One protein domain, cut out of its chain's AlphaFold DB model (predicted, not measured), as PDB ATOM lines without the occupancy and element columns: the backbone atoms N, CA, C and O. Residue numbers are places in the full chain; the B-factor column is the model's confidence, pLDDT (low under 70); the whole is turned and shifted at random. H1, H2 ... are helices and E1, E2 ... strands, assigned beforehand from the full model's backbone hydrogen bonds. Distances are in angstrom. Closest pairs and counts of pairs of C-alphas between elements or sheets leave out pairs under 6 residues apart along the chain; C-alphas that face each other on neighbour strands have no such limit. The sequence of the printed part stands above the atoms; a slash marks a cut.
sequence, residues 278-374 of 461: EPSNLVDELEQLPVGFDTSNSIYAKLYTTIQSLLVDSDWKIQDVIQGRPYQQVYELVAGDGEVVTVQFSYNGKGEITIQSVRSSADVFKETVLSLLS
ATOM      1  N   GLU A 278     182.495  81.514 109.655       71.81
ATOM      2  CA  GLU A 278     182.599  82.333 108.448       71.81
ATOM      3  C   GLU A 278     184.027  82.898 108.291       71.81
ATOM      4  O   GLU A 278     184.727  83.128 109.288       71.81
ATOM      5  N   PRO A 279     184.505  83.126 107.055       65.44
ATOM      6  CA  PRO A 279     185.739  83.862 106.829       65.44
ATOM      7  C   PRO A 279     185.521  85.350 107.145       65.44
ATOM      8  O   PRO A 279     184.814  86.047 106.421       65.44
ATOM      9  N   SER A 280     186.165  85.854 108.196       65.06
ATOM     10  CA  SER A 280     186.123  87.272 108.585       65.06
ATOM     11  C   SER A 280     187.512  87.852 108.867       65.06
ATOM     12  O   SER A 280     188.487  87.130 109.111       65.06
ATOM     13  N   ASN A 281     187.617  89.183 108.781       63.47
ATOM     14  CA  ASN A 281     188.827  89.919 109.133       63.47
ATOM     15  C   ASN A 281     188.954  90.015 110.659       63.47
ATOM     16  O   ASN A 281     188.079  90.552 111.330       63.47
ATOM     17  N   LEU A 282     190.101  89.593 111.195       62.38
ATOM     18  CA  LEU A 282     190.410  89.641 112.633       62.38
ATOM     19  C   LEU A 282     190.304  91.043 113.259       62.38
ATOM     20  O   LEU A 282     190.086  91.152 114.458       62.38
ATOM     21  N   VAL A 283     190.488  92.107 112.473       62.03
ATOM     22  CA  VAL A 283     190.403  93.491 112.971       62.03
ATOM     23  C   VAL A 283     188.954  93.864 113.292       62.03
ATOM     24  O   VAL A 283     188.692  94.360 114.382       62.03
ATOM     25  N   ASP A 284     188.019  93.530 112.399       63.28
ATOM     26  CA  ASP A 284     186.585  93.766 112.597       63.28
ATOM     27  C   ASP A 284     186.028  92.893 113.735       63.28
ATOM     28  O   ASP A 284     185.128  93.304 114.465       63.28
ATOM     29  N   GLU A 285     186.594  91.693 113.922       64.44
ATOM     30  CA  GLU A 285     186.196  90.777 114.993       64.44
ATOM     31  C   GLU A 285     186.512  91.326 116.388       64.44
ATOM     32  O   GLU A 285     185.707  91.161 117.299       64.44
ATOM     33  N   LEU A 286     187.671  91.969 116.571       67.50
ATOM     34  CA  LEU A 286     188.140  92.424 117.883       67.50
ATOM     35  C   LEU A 286     187.377  93.651 118.407       67.50
ATOM     36  O   LEU A 286     187.245  93.798 119.620       67.50
ATOM     37  N   GLU A 287     186.857  94.510 117.524       71.00
ATOM     38  CA  GLU A 287     186.079  95.698 117.915       71.00
ATOM     39  C   GLU A 287     184.669  95.358 118.431       71.00
ATOM     40  O   GLU A 287     184.065  96.158 119.145       71.00
ATOM     41  N   GLN A 288     184.147  94.172 118.101       72.75
ATOM     42  CA  GLN A 288     182.781  93.741 118.438       72.75
ATOM     43  C   GLN A 288     182.693  92.912 119.732       72.75
ATOM     44  O   GLN A 288     181.599  92.514 120.141       72.75
ATOM     45  N   LEU A 289     183.827  92.644 120.384       84.25
ATOM     46  CA  LEU A 289     183.883  91.797 121.574       84.25
ATOM     47  C   LEU A 289     183.496  92.557 122.851       84.25
ATOM     48  O   LEU A 289     183.803  93.742 122.999       84.25
ATOM     49  N   PRO A 290     182.864  91.877 123.824       85.25
ATOM     50  CA  PRO A 290     182.564  92.476 125.114       85.25
ATOM     51  C   PRO A 290     183.844  92.765 125.914       85.25
ATOM     52  O   PRO A 290     184.890  92.134 125.745       85.25
ATOM     53  N   VAL A 291     183.759  93.735 126.824       80.94
ATOM     54  CA  VAL A 291     184.891  94.130 127.674       80.94
ATOM     55  C   VAL A 291     185.345  92.941 128.528       80.94
ATOM     56  O   VAL A 291     184.547  92.351 129.249       80.94
ATOM     57  N   GLY A 292     186.640  92.618 128.474       81.50
ATOM     58  CA  GLY A 292     187.227  91.512 129.238       81.50
ATOM     59  C   GLY A 292     187.121  90.137 128.570       81.50
ATOM     60  O   GLY A 292     187.479  89.147 129.204       81.50
ATOM     61  N   PHE A 293     186.667  90.068 127.314       86.31
ATOM     62  CA  PHE A 293     186.627  88.824 126.548       86.31
ATOM     63  C   PHE A 293     188.034  88.255 126.329       86.31
ATOM     64  O   PHE A 293     188.958  88.969 125.934       86.31
ATOM     65  N   ASP A 294     188.201  86.957 126.567       84.38
ATOM     66  CA  ASP A 294     189.477  86.285 126.339       84.38
ATOM     67  C   ASP A 294     189.727  86.121 124.830       84.38
ATOM     68  O   ASP A 294     188.947  85.483 124.119       84.38
ATOM     69  N   THR A 295     190.831  86.686 124.342       82.56
ATOM     70  CA  THR A 295     191.278  86.603 122.941       82.56
ATOM     71  C   THR A 295     192.534  85.745 122.773       82.56
ATOM     72  O   THR A 295     193.161  85.767 121.715       82.56
ATOM     73  N   SER A 296     192.932  84.989 123.801       82.19
ATOM     74  CA  SER A 296     194.115  84.118 123.765       82.19
ATOM     75  C   SER A 296     194.021  83.008 122.713       82.19
ATOM     76  O   SER A 296     195.043  82.508 122.239       82.19
ATOM     77  N   ASN A 297     192.802  82.642 122.312       82.12
ATOM     78  CA  ASN A 297     192.526  81.678 121.258       82.12
ATOM     79  C   ASN A 297     191.731  82.343 120.130       82.12
ATOM     80  O   ASN A 297     190.632  82.852 120.346       82.12
ATOM     81  N   SER A 298     192.257  82.283 118.906       78.81
ATOM     82  CA  SER A 298     191.641  82.898 117.724       78.81
ATOM     83  C   SER A 298     190.262  82.328 117.374       78.81
ATOM     84  O   SER A 298     189.486  82.992 116.694       78.81
ATOM     85  N   ILE A 299     189.922  81.126 117.854       84.75
ATOM     86  CA  ILE A 299     188.581  80.545 117.699       84.75
ATOM     87  C   ILE A 299     187.541  81.334 118.504       84.75
ATOM     88  O   ILE A 299     186.385  81.380 118.102       84.75
ATOM     89  N   TYR A 300     187.924  81.956 119.625       87.88
ATOM     90  CA  TYR A 300     186.972  82.568 120.558       87.88
ATOM     91  C   TYR A 300     186.287  83.776 119.939       87.88
ATOM     92  O   TYR A 300     185.062  83.852 119.959       87.88
ATOM     93  N   ALA A 301     187.082  84.674 119.356       85.88
ATOM     94  CA  ALA A 301     186.571  85.856 118.677       85.88
ATOM     95  C   ALA A 301     185.681  85.461 117.490       85.88
ATOM     96  O   ALA A 301     184.535  85.890 117.416       85.88
ATOM     97  N   LYS A 302     186.160  84.543 116.640       87.06
ATOM     98  CA  LYS A 302     185.420  84.052 115.469       87.06
ATOM     99  C   LYS A 302     184.100  83.386 115.819       87.06
ATOM    100  O   LYS A 302     183.103  83.591 115.134       87.06
ATOM    101  N   LEU A 303     184.089  82.551 116.857       89.75
ATOM    102  CA  LEU A 303     182.876  81.869 117.291       89.75
ATOM    103  C   LEU A 303     181.850  82.881 117.805       89.75
ATOM    104  O   LEU A 303     180.691  82.808 117.409       89.75
ATOM    105  N   TYR A 304     182.289  83.854 118.605       91.06
ATOM    106  CA  TYR A 304     181.427  84.917 119.114       91.06
ATOM    107  C   TYR A 304     180.808  85.740 117.983       91.06
ATOM    108  O   TYR A 304     179.587  85.875 117.921       91.06
ATOM    109  N   THR A 305     181.628  86.238 117.058       88.50
ATOM    110  CA  THR A 305     181.168  87.097 115.958       88.50
ATOM    111  C   THR A 305     180.287  86.342 114.968       88.50
ATOM    112  O   THR A 305     179.293  86.891 114.503       88.50
ATOM    113  N   THR A 306     180.580  85.061 114.705       89.88
ATOM    114  CA  THR A 306     179.718  84.204 113.875       89.88
ATOM    115  C   THR A 306     178.361  83.973 114.543       89.88
ATOM    116  O   THR A 306     177.330  84.051 113.887       89.88
ATOM    117  N   ILE A 307     178.318  83.707 115.853       92.06
ATOM    118  CA  ILE A 307     177.039  83.560 116.568       92.06
ATOM    119  C   ILE A 307     176.275  84.887 116.548       92.06
ATOM    120  O   ILE A 307     175.085  84.906 116.259       92.06
ATOM    121  N   GLN A 308     176.949  86.002 116.814       90.38
ATOM    122  CA  GLN A 308     176.325  87.321 116.825       90.38
ATOM    123  C   GLN A 308     175.723  87.688 115.462       90.38
ATOM    124  O   GLN A 308     174.609  88.210 115.419       90.38
ATOM    125  N   SER A 309     176.415  87.388 114.359       89.50
ATOM    126  CA  SER A 309     175.908  87.656 113.011       89.50
ATOM    127  C   SER A 309     174.700  86.786 112.659       89.50
ATOM    128  O   SER A 309     173.735  87.296 112.098       89.50
ATOM    129  N   LEU A 310     174.699  85.507 113.055       90.88
ATOM    130  CA  LEU A 310     173.559  84.601 112.859       90.88
ATOM    131  C   LEU A 310     172.313  85.023 113.649       90.88
ATOM    132  O   LEU A 310     171.195  84.695 113.260       90.88
ATOM    133  N   LEU A 311     172.495  85.745 114.755       92.88
ATOM    134  CA  LEU A 311     171.406  86.202 115.616       92.88
ATOM    135  C   LEU A 311     170.904  87.617 115.285       92.88
ATOM    136  O   LEU A 311     169.901  88.031 115.866       92.88
ATOM    137  N   VAL A 312     171.558  88.358 114.379       89.62
ATOM    138  CA  VAL A 312     171.343  89.811 114.197       89.62
ATOM    139  C   VAL A 312     169.898  90.190 113.848       89.62
ATOM    140  O   VAL A 312     169.395  91.194 114.350       89.62
ATOM    141  N   ASP A 313     169.223  89.355 113.057       88.44
ATOM    142  CA  ASP A 313     167.836  89.548 112.606       88.44
ATOM    143  C   ASP A 313     166.827  88.728 113.434       88.44
ATOM    144  O   ASP A 313     165.692  88.502 113.011       88.44
ATOM    145  N   SER A 314     167.241  88.236 114.605       92.56
ATOM    146  CA  SER A 314     166.419  87.406 115.487       92.56
ATOM    147  C   SER A 314     166.090  88.104 116.809       92.56
ATOM    148  O   SER A 314     166.773  89.037 117.233       92.56
ATOM    149  N   ASP A 315     165.077  87.594 117.513       93.56
ATOM    150  CA  ASP A 315     164.742  88.032 118.877       93.56
ATOM    151  C   ASP A 315     165.751  87.546 119.936       93.56
ATOM    152  O   ASP A 315     165.642  87.914 121.107       93.56
ATOM    153  N   TRP A 316     166.724  86.717 119.545       95.62
ATOM    154  CA  TRP A 316     167.717  86.123 120.433       95.62
ATOM    155  C   TRP A 316     169.007  86.940 120.454       95.62
ATOM    156  O   TRP A 316     169.494  87.398 119.424       95.62
ATOM    157  N   LYS A 317     169.607  87.091 121.635       94.19
ATOM    158  CA  LYS A 317     170.887  87.790 121.823       94.19
ATOM    159  C   LYS A 317     171.808  87.008 122.741       94.19
ATOM    160  O   LYS A 317     171.345  86.259 123.595       94.19
ATOM    161  N   ILE A 318     173.113  87.217 122.592       94.81
ATOM    162  CA  ILE A 318     174.102  86.690 123.534       94.81
ATOM    163  C   ILE A 318     173.981  87.484 124.840       94.81
ATOM    164  O   ILE A 318     174.194  88.696 124.849       94.81
ATOM    165  N   GLN A 319     173.613  86.803 125.923       93.81
ATOM    166  CA  GLN A 319     173.548  87.364 127.270       93.81
ATOM    167  C   GLN A 319     174.893  87.238 127.988       93.81
ATOM    168  O   GLN A 319     175.353  88.209 128.585       93.81
ATOM    169  N   ASP A 320     175.513  86.055 127.927       92.06
ATOM    170  CA  ASP A 320     176.793  85.775 128.582       92.06
ATOM    171  C   ASP A 320     177.592  84.681 127.850       92.06
ATOM    172  O   ASP A 320     177.036  83.877 127.090       92.06
ATOM    173  N   VAL A 321     178.909  84.650 128.079       92.50
ATOM    174  CA  VAL A 321     179.841  83.671 127.503       92.50
ATOM    175  C   VAL A 321     180.849  83.187 128.542       92.50
ATOM    176  O   VAL A 321     181.644  83.944 129.090       92.50
ATOM    177  N   ILE A 322     180.907  81.870 128.740       91.12
ATOM    178  CA  ILE A 322     181.846  81.224 129.663       91.12
ATOM    179  C   ILE A 322     183.030  80.647 128.870       91.12
ATOM    180  O   ILE A 322     182.880  79.648 128.163       91.12
ATOM    181  N   GLN A 323     184.221  81.244 129.031       86.25
ATOM    182  CA  GLN A 323     185.451  80.911 128.275       86.25
ATOM    183  C   GLN A 323     186.497  80.090 129.066       86.25
ATOM    184  O   GLN A 323     187.506  79.662 128.515       86.25
ATOM    185  N   GLY A 324     186.267  79.824 130.358       76.12
ATOM    186  CA  GLY A 324     187.249  79.198 131.263       76.12
ATOM    187  C   GLY A 324     187.387  77.671 131.181       76.12
ATOM    188  O   GLY A 324     187.985  77.067 132.073       76.12
ATOM    189  N   ARG A 325     186.805  77.013 130.171       82.19
ATOM    190  CA  ARG A 325     186.823  75.548 130.041       82.19
ATOM    191  C   ARG A 325     187.756  75.128 128.902       82.19
ATOM    192  O   ARG A 325     187.578  75.598 127.782       82.19
ATOM    193  N   PRO A 326     188.724  74.221 129.135       84.44
ATOM    194  CA  PRO A 326     189.593  73.748 128.065       84.44
ATOM    195  C   PRO A 326     188.783  73.170 126.901       84.44
ATOM    196  O   PRO A 326     187.963  72.274 127.103       84.44
ATOM    197  N   TYR A 327     189.048  73.661 125.687       88.25
ATOM    198  CA  TYR A 327     188.425  73.191 124.442       88.25
ATOM    199  C   TYR A 327     186.899  73.377 124.360       88.25
ATOM    200  O   TYR A 327     186.233  72.694 123.575       88.25
ATOM    201  N   GLN A 328     186.328  74.273 125.172       91.88
ATOM    202  CA  GLN A 328     184.889  74.500 125.253       91.88
ATOM    203  C   GLN A 328     184.548  75.977 125.448       91.88
ATOM    204  O   GLN A 328     185.239  76.699 126.159       91.88
ATOM    205  N   GLN A 329     183.421  76.396 124.877       92.56
ATOM    206  CA  GLN A 329     182.766  77.658 125.214       92.56
ATOM    207  C   GLN A 329     181.278  77.418 125.435       92.56
ATOM    208  O   GLN A 329     180.666  76.583 124.767       92.56
ATOM    209  N   VAL A 330     180.697  78.134 126.391       94.69
ATOM    210  CA  VAL A 330     179.267  78.050 126.690       94.69
ATOM    211  C   VAL A 330     178.660  79.427 126.490       94.69
ATOM    212  O   VAL A 330     179.134  80.379 127.100       94.69
ATOM    213  N   TYR A 331     177.641  79.510 125.644       95.69
ATOM    214  CA  TYR A 331     176.916  80.737 125.337       95.69
ATOM    215  C   TYR A 331     175.534  80.666 125.973       95.69
ATOM    216  O   TYR A 331     174.814  79.684 125.775       95.69
ATOM    217  N   GLU A 332     175.167  81.694 126.726       95.94
ATOM    218  CA  GLU A 332     173.801  81.907 127.190       95.94
ATOM    219  C   GLU A 332     173.119  82.882 126.240       95.94
ATOM    220  O   GLU A 332     173.566  84.015 126.065       95.94
ATOM    221  N   LEU A 333     172.070  82.407 125.575       96.94
ATOM    222  CA  LEU A 333     171.264  83.183 124.649       96.94
ATOM    223  C   LEU A 333     169.933  83.513 125.312       96.94
ATOM    224  O   LEU A 333     169.313  82.625 125.892       96.94
ATOM    225  N   VAL A 334     169.492  84.762 125.198       96.06
ATOM    226  CA  VAL A 334     168.225  85.243 125.758       96.06
ATOM    227  C   VAL A 334     167.318  85.765 124.652       96.06
ATOM    228  O   VAL A 334     167.774  86.508 123.779       96.06
ATOM    229  N   ALA A 335     166.052  85.362 124.674       93.88
ATOM    230  CA  ALA A 335     165.009  85.873 123.796       93.88
ATOM    231  C   ALA A 335     164.418  87.189 124.335       93.88
ATOM    232  O   ALA A 335     164.530  87.505 125.522       93.88
ATOM    233  N   GLY A 336     163.754  87.961 123.473       87.00
ATOM    234  CA  GLY A 336     163.125  89.234 123.852       87.00
ATOM    235  C   GLY A 336     162.041  89.129 124.937       87.00
ATOM    236  O   GLY A 336     161.778  90.111 125.628       87.00
ATOM    237  N   ASP A 337     161.442  87.952 125.117       87.31
ATOM    238  CA  ASP A 337     160.457  87.640 126.162       87.31
ATOM    239  C   ASP A 337     161.085  87.130 127.477       87.31
ATOM    240  O   ASP A 337     160.373  86.945 128.466       87.31
ATOM    241  N   GLY A 338     162.414  86.976 127.520       88.69
ATOM    242  CA  GLY A 338     163.184  86.590 128.702       88.69
ATOM    243  C   GLY A 338     163.539  85.105 128.798       88.69
ATOM    244  O   GLY A 338     164.197  84.719 129.765       88.69
ATOM    245  N   GLU A 339     163.152  84.271 127.829       93.12
ATOM    246  CA  GLU A 339     163.547  82.857 127.807       93.12
ATOM    247  C   GLU A 339     165.045  82.689 127.531       93.12
ATOM    248  O   GLU A 339     165.619  83.374 126.684       93.12
ATOM    249  N   VAL A 340     165.687  81.748 128.234       95.06
ATOM    250  CA  VAL A 340     167.141  81.531 128.165       95.06
ATOM    251  C   VAL A 340     167.464  80.135 127.634       95.06
ATOM    252  O   VAL A 340     166.946  79.120 128.109       95.06
ATOM    253  N   VAL A 341     168.380  80.075 126.668       96.75
ATOM    254  CA  VAL A 341     168.923  78.841 126.094       96.75
ATOM    255  C   VAL A 341     170.437  78.845 126.227       96.75
ATOM    256  O   VAL A 341     171.120  79.754 125.769       96.75
ATOM    257  N   THR A 342     170.986  77.785 126.814       96.50
ATOM    258  CA  THR A 342     172.434  77.615 126.942       96.50
ATOM    259  C   THR A 342     172.957  76.656 125.879       96.50
ATOM    260  O   THR A 342     172.589  75.478 125.865       96.50
ATOM    261  N   VAL A 343     173.876  77.124 125.039       96.06
ATOM    262  CA  VAL A 343     174.521  76.333 123.983       96.06
ATOM    263  C   VAL A 343     175.979  76.088 124.351       96.06
ATOM    264  O   VAL A 343     176.758  77.016 124.543       96.06
ATOM    265  N   GLN A 344     176.365  74.818 124.454       95.06
ATOM    266  CA  GLN A 344     177.747  74.426 124.711       95.06
ATOM    267  C   GLN A 344     178.418  74.005 123.408       95.06
ATOM    268  O   GLN A 344     178.023  73.011 122.797       95.06
ATOM    269  N   PHE A 345     179.480  74.711 123.040       94.25
ATOM    270  CA  PHE A 345     180.355  74.375 121.929       94.25
ATOM    271  C   PHE A 345     181.617  73.682 122.436       94.25
ATOM    272  O   PHE A 345     182.171  74.034 123.478       94.25
ATOM    273  N   SER A 346     182.104  72.717 121.664       92.88
ATOM    274  CA  SER A 346     183.433  72.134 121.838       92.88
ATOM    275  C   SER A 346     184.213  72.235 120.540       92.88
ATOM    276  O   SER A 346     183.640  72.027 119.471       92.88
ATOM    277  N   TYR A 347     185.512  72.496 120.628       90.69
ATOM    278  CA  TYR A 347     186.396  72.588 119.468       90.69
ATOM    279  C   TYR A 347     187.677  71.785 119.676       90.69
ATOM    280  O   TYR A 347     188.052  71.469 120.802       90.69
ATOM    281  N   ASN A 348     188.351  71.411 118.591       85.88
ATOM    282  CA  ASN A 348     189.598  70.646 118.652       85.88
ATOM    283  C   ASN A 348     190.789  71.431 118.078       85.88
ATOM    284  O   ASN A 348     190.634  72.508 117.510       85.88
ATOM    285  N   GLY A 349     191.997  70.868 118.193       78.25
ATOM    286  CA  GLY A 349     193.225  71.487 117.672       78.25
ATOM    287  C   GLY A 349     193.285  71.649 116.145       78.25
ATOM    288  O   GLY A 349     194.226  72.256 115.650       78.25
ATOM    289  N   LYS A 350     192.305  71.121 115.396       74.88
ATOM    290  CA  LYS A 350     192.151  71.337 113.946       74.88
ATOM    291  C   LYS A 350     191.156  72.455 113.613       74.88
ATOM    292  O   LYS A 350     190.888  72.685 112.441       74.88
ATOM    293  N   GLY A 351     190.588  73.118 114.625       78.44
ATOM    294  CA  GLY A 351     189.589  74.170 114.446       78.44
ATOM    295  C   GLY A 351     188.179  73.660 114.139       78.44
ATOM    296  O   GLY A 351     187.314  74.460 113.806       78.44
ATOM    297  N   GLU A 352     187.911  72.354 114.253       83.06
ATOM    298  CA  GLU A 352     186.547  71.852 114.078       83.06
ATOM    299  C   GLU A 352     185.702  72.167 115.311       83.06
ATOM    300  O   GLU A 352     186.106  71.815 116.421       83.06
ATOM    301  N   ILE A 353     184.504  72.722 115.114       89.62
ATOM    302  CA  ILE A 353     183.578  73.087 116.193       89.62
ATOM    303  C   ILE A 353     182.323  72.208 116.123       89.62
ATOM    304  O   ILE A 353     181.807  71.898 115.045       89.62
ATOM    305  N   THR A 354     181.835  71.764 117.281       91.12
ATOM    306  CA  THR A 354     180.571  71.028 117.430       91.12
ATOM    307  C   THR A 354     179.709  71.643 118.515       91.12
ATOM    308  O   THR A 354     180.225  71.998 119.575       91.12
ATOM    309  N   ILE A 355     178.396  71.639 118.307       91.75
ATOM    310  CA  ILE A 355     177.415  71.866 119.369       91.75
ATOM    311  C   ILE A 355     177.343  70.579 120.201       91.75
ATOM    312  O   ILE A 355     176.877  69.539 119.737       91.75
ATOM    313  N   GLN A 356     177.881  70.624 121.417       90.00
ATOM    314  CA  GLN A 356     177.975  69.475 122.316       90.00
ATOM    315  C   GLN A 356     176.662  69.222 123.062       90.00
ATOM    316  O   GLN A 356     176.286  68.070 123.270       90.00
ATOM    317  N   SER A 357     175.980  70.284 123.486       90.81
ATOM    318  CA  SER A 357     174.676  70.190 124.142       90.81
ATOM    319  C   SER A 357     173.946  71.526 124.100       90.81
ATOM    320  O   SER A 357     174.590  72.573 124.150       90.81
ATOM    321  N   VAL A 358     172.616  71.473 124.081       93.25
ATOM    322  CA  VAL A 358     171.738  72.639 124.219       93.25
ATOM    323  C   VAL A 358     170.792  72.387 125.380       93.25
ATOM    324  O   VAL A 358     170.120  71.353 125.410       93.25
ATOM    325  N   ARG A 359     170.771  73.306 126.345       94.44
ATOM    326  CA  ARG A 359     169.882  73.270 127.510       94.44
ATOM    327  C   ARG A 359     168.859  74.388 127.372       94.44
ATOM    328  O   ARG A 359     169.237  75.527 127.128       94.44
ATOM    329  N   SER A 360     167.585  74.043 127.511       92.94
ATOM    330  CA  SER A 360     166.460  74.968 127.391       92.94
ATOM    331  C   SER A 360     165.318  74.530 128.311       92.94
ATOM    332  O   SER A 360     165.242  73.356 128.678       92.94
ATOM    333  N   SER A 361     164.451  75.478 128.667       89.06
ATOM    334  CA  SER A 361     163.190  75.273 129.386       89.06
ATOM    335  C   SER A 361     162.173  74.451 128.578       89.06
ATOM    336  O   SER A 361     161.410  73.687 129.168       89.06
ATOM    337  N   ALA A 362     162.186  74.562 127.243       89.88
ATOM    338  CA  ALA A 362     161.278  73.852 126.344       89.88
ATOM    339  C   ALA A 362     161.952  73.457 125.018       89.88
ATOM    340  O   ALA A 362     162.825  74.158 124.503       89.88
ATOM    341  N   ASP A 363     161.499  72.351 124.418       89.06
ATOM    342  CA  ASP A 363     162.072  71.839 123.164       89.06
ATOM    343  C   ASP A 363     161.911  72.816 121.986       89.06
ATOM    344  O   ASP A 363     162.813  72.927 121.160       89.06
ATOM    345  N   VAL A 364     160.830  73.602 121.953       90.94
ATOM    346  CA  VAL A 364     160.573  74.594 120.892       90.94
ATOM    347  C   VAL A 364     161.682  75.652 120.823       90.94
ATOM    348  O   VAL A 364     162.169  75.980 119.738       90.94
ATOM    349  N   PHE A 365     162.139  76.168 121.968       91.88
ATOM    350  CA  PHE A 365     163.210  77.169 122.012       91.88
ATOM    351  C   PHE A 365     164.560  76.566 121.635       91.88
ATOM    352  O   PHE A 365     165.343  77.182 120.912       91.88
ATOM    353  N   LYS A 366     164.812  75.325 122.063       91.12
ATOM    354  CA  LYS A 366     165.989  74.562 121.640       91.12
ATOM    355  C   LYS A 366     166.023  74.391 120.120       91.12
ATOM    356  O   LYS A 366     167.059  74.660 119.520       91.12
ATOM    357  N   GLU A 367     164.927  73.966 119.496       89.44
ATOM    358  CA  GLU A 367     164.841  73.801 118.038       89.44
ATOM    359  C   GLU A 367     165.013  75.132 117.302       89.44
ATOM    360  O   GLU A 367     165.760  75.202 116.325       89.44
ATOM    361  N   THR A 368     164.405  76.201 117.820       92.19
ATOM    362  CA  THR A 368     164.541  77.557 117.268       92.19
ATOM    363  C   THR A 368     166.002  78.009 117.265       92.19
ATOM    364  O   THR A 368     166.531  78.390 116.222       92.19
ATOM    365  N   VAL A 369     166.693  77.899 118.404       92.12
ATOM    366  CA  VAL A 369     168.111  78.271 118.519       92.12
ATOM    367  C   VAL A 369     168.998  77.388 117.642       92.12
ATOM    368  O   VAL A 369     169.896  77.894 116.976       92.12
ATOM    369  N   LEU A 370     168.745  76.079 117.582       90.56
ATOM    370  CA  LEU A 370     169.497  75.182 116.700       90.56
ATOM    371  C   LEU A 370     169.308  75.521 115.216       90.56
ATOM    372  O   LEU A 370     170.254  75.371 114.444       90.56
ATOM    373  N   SER A 371     168.120  75.984 114.826       88.69
ATOM    374  CA  SER A 371     167.849  76.462 113.469       88.69
ATOM    375  C   SER A 371     168.585  77.767 113.168       88.69
ATOM    376  O   SER A 371     169.157  77.894 112.087       88.69
ATOM    377  N   LEU A 372     168.600  78.722 114.106       91.69
ATOM    378  CA  LEU A 372     169.325  79.993 113.957       91.69
ATOM    379  C   LEU A 372     170.840  79.777 113.866       91.69
ATOM    380  O   LEU A 372     171.513  80.394 113.050       91.69
ATOM    381  N   LEU A 373     171.374  78.847 114.659       90.88
ATOM    382  CA  LEU A 373     172.798  78.500 114.679       90.88
ATOM    383  C   LEU A 373     173.195  77.480 113.597       90.88
ATOM    384  O   LEU A 373     174.261  76.866 113.677       90.88
ATOM    385  N   SER A 374     172.342  77.263 112.595       86.31
ATOM    386  CA  SER A 374     172.617  76.347 111.493       86.31
ATOM    387  C   SER A 374     173.594  76.969 110.496       86.31
ATOM    388  O   SER A 374     173.277  77.916 109.780       86.31
TER     389      SER A 374
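Overview. This is residues 278 to 374 of the 461 residues of an uncharacterized protein of Photobacterium aphoticum (UniProt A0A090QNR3). A strongly twisted sheet of four antiparallel strands makes a wall, with two helices, H2 and H3, packed over one face of it in two layers, meaning helices on one face of a sheet. H2 runs along the strands on the E1 and E2 side, H3 slants over the E3 and E4 side, and the small helix H1 packs on H2, away from the sheet. The printed part has 97 residues, with three named helices and four named strands in the order H1 H2 E1 E2 E3 E4 H3; the sheet's order is E1 - E2 - E3 - E4, and the class is mixed, helices and strands. The whole is compact, with a radius of gyration of the C-alphas of 13.0 A and spans of 34 by 25 by 24 A.

Arrangement. H1, residues 282 to 287, touches H2, residues 298 to 311, through residues 301 to 305 of H2 alone; their closest C-alphas, those of Glu 285 and Ala 301, are 6.2 A apart. Their lines stand at a steep tilt of 67 degrees, and they run the same way. E1, residues 316 to 325, E2, residues 328 to 335, E3, residues 340 to 347, and E4, residues 353 to 360, form a meander, each strand the antiparallel neighbour of the one before. Within hydrogen-bond range are N 319 and O 332 at 2.8 A between E1 and E2, N 333 and O 341 at 2.8 A between E2 and E3, and N 344 and O 357 at 2.9 A between E3 and E4. H1 is not on the sheet. H2 is on it, at a height over the sheet of 7.9 A, over E2 and along the strands, at 19 degrees to E2 on the local plane. H3, residues 363 to 372, is on the sheet at a height of 8.0 A, over E3 and slantwise to the strands, at 53 degrees to E3 on the local plane. H2 and H3 are close but not clearly touching; their closest C-alphas, those of Leu 310 and Leu 372, are 6.4 A apart. Every O i to N i+4 pair is within hydrogen-bond range in H3, against 1 of 2 in H1 and 9 of 10 in H2.

Along the chain. H1 begins at C-alpha 282, (190.410, 89.641, 112.633). H2 measures 20.6 A from first to last C-alpha, E1 23.9 A, E2 and E3 22.9 A each, E4 20.5 A and H3 14.3 A. E1 bends by 52 degrees at residue 319. H3 ends at C-alpha 372, (169.325, 79.993, 113.957).

Size, cuts and confidence. The two C-alphas farthest apart, those of Asp 337 and Lys 350, are 37.7 A apart. The printed part has no cut and no long link. The mean pLDDT of the printed part is 86.8, and residues 279 to 286 are under 70.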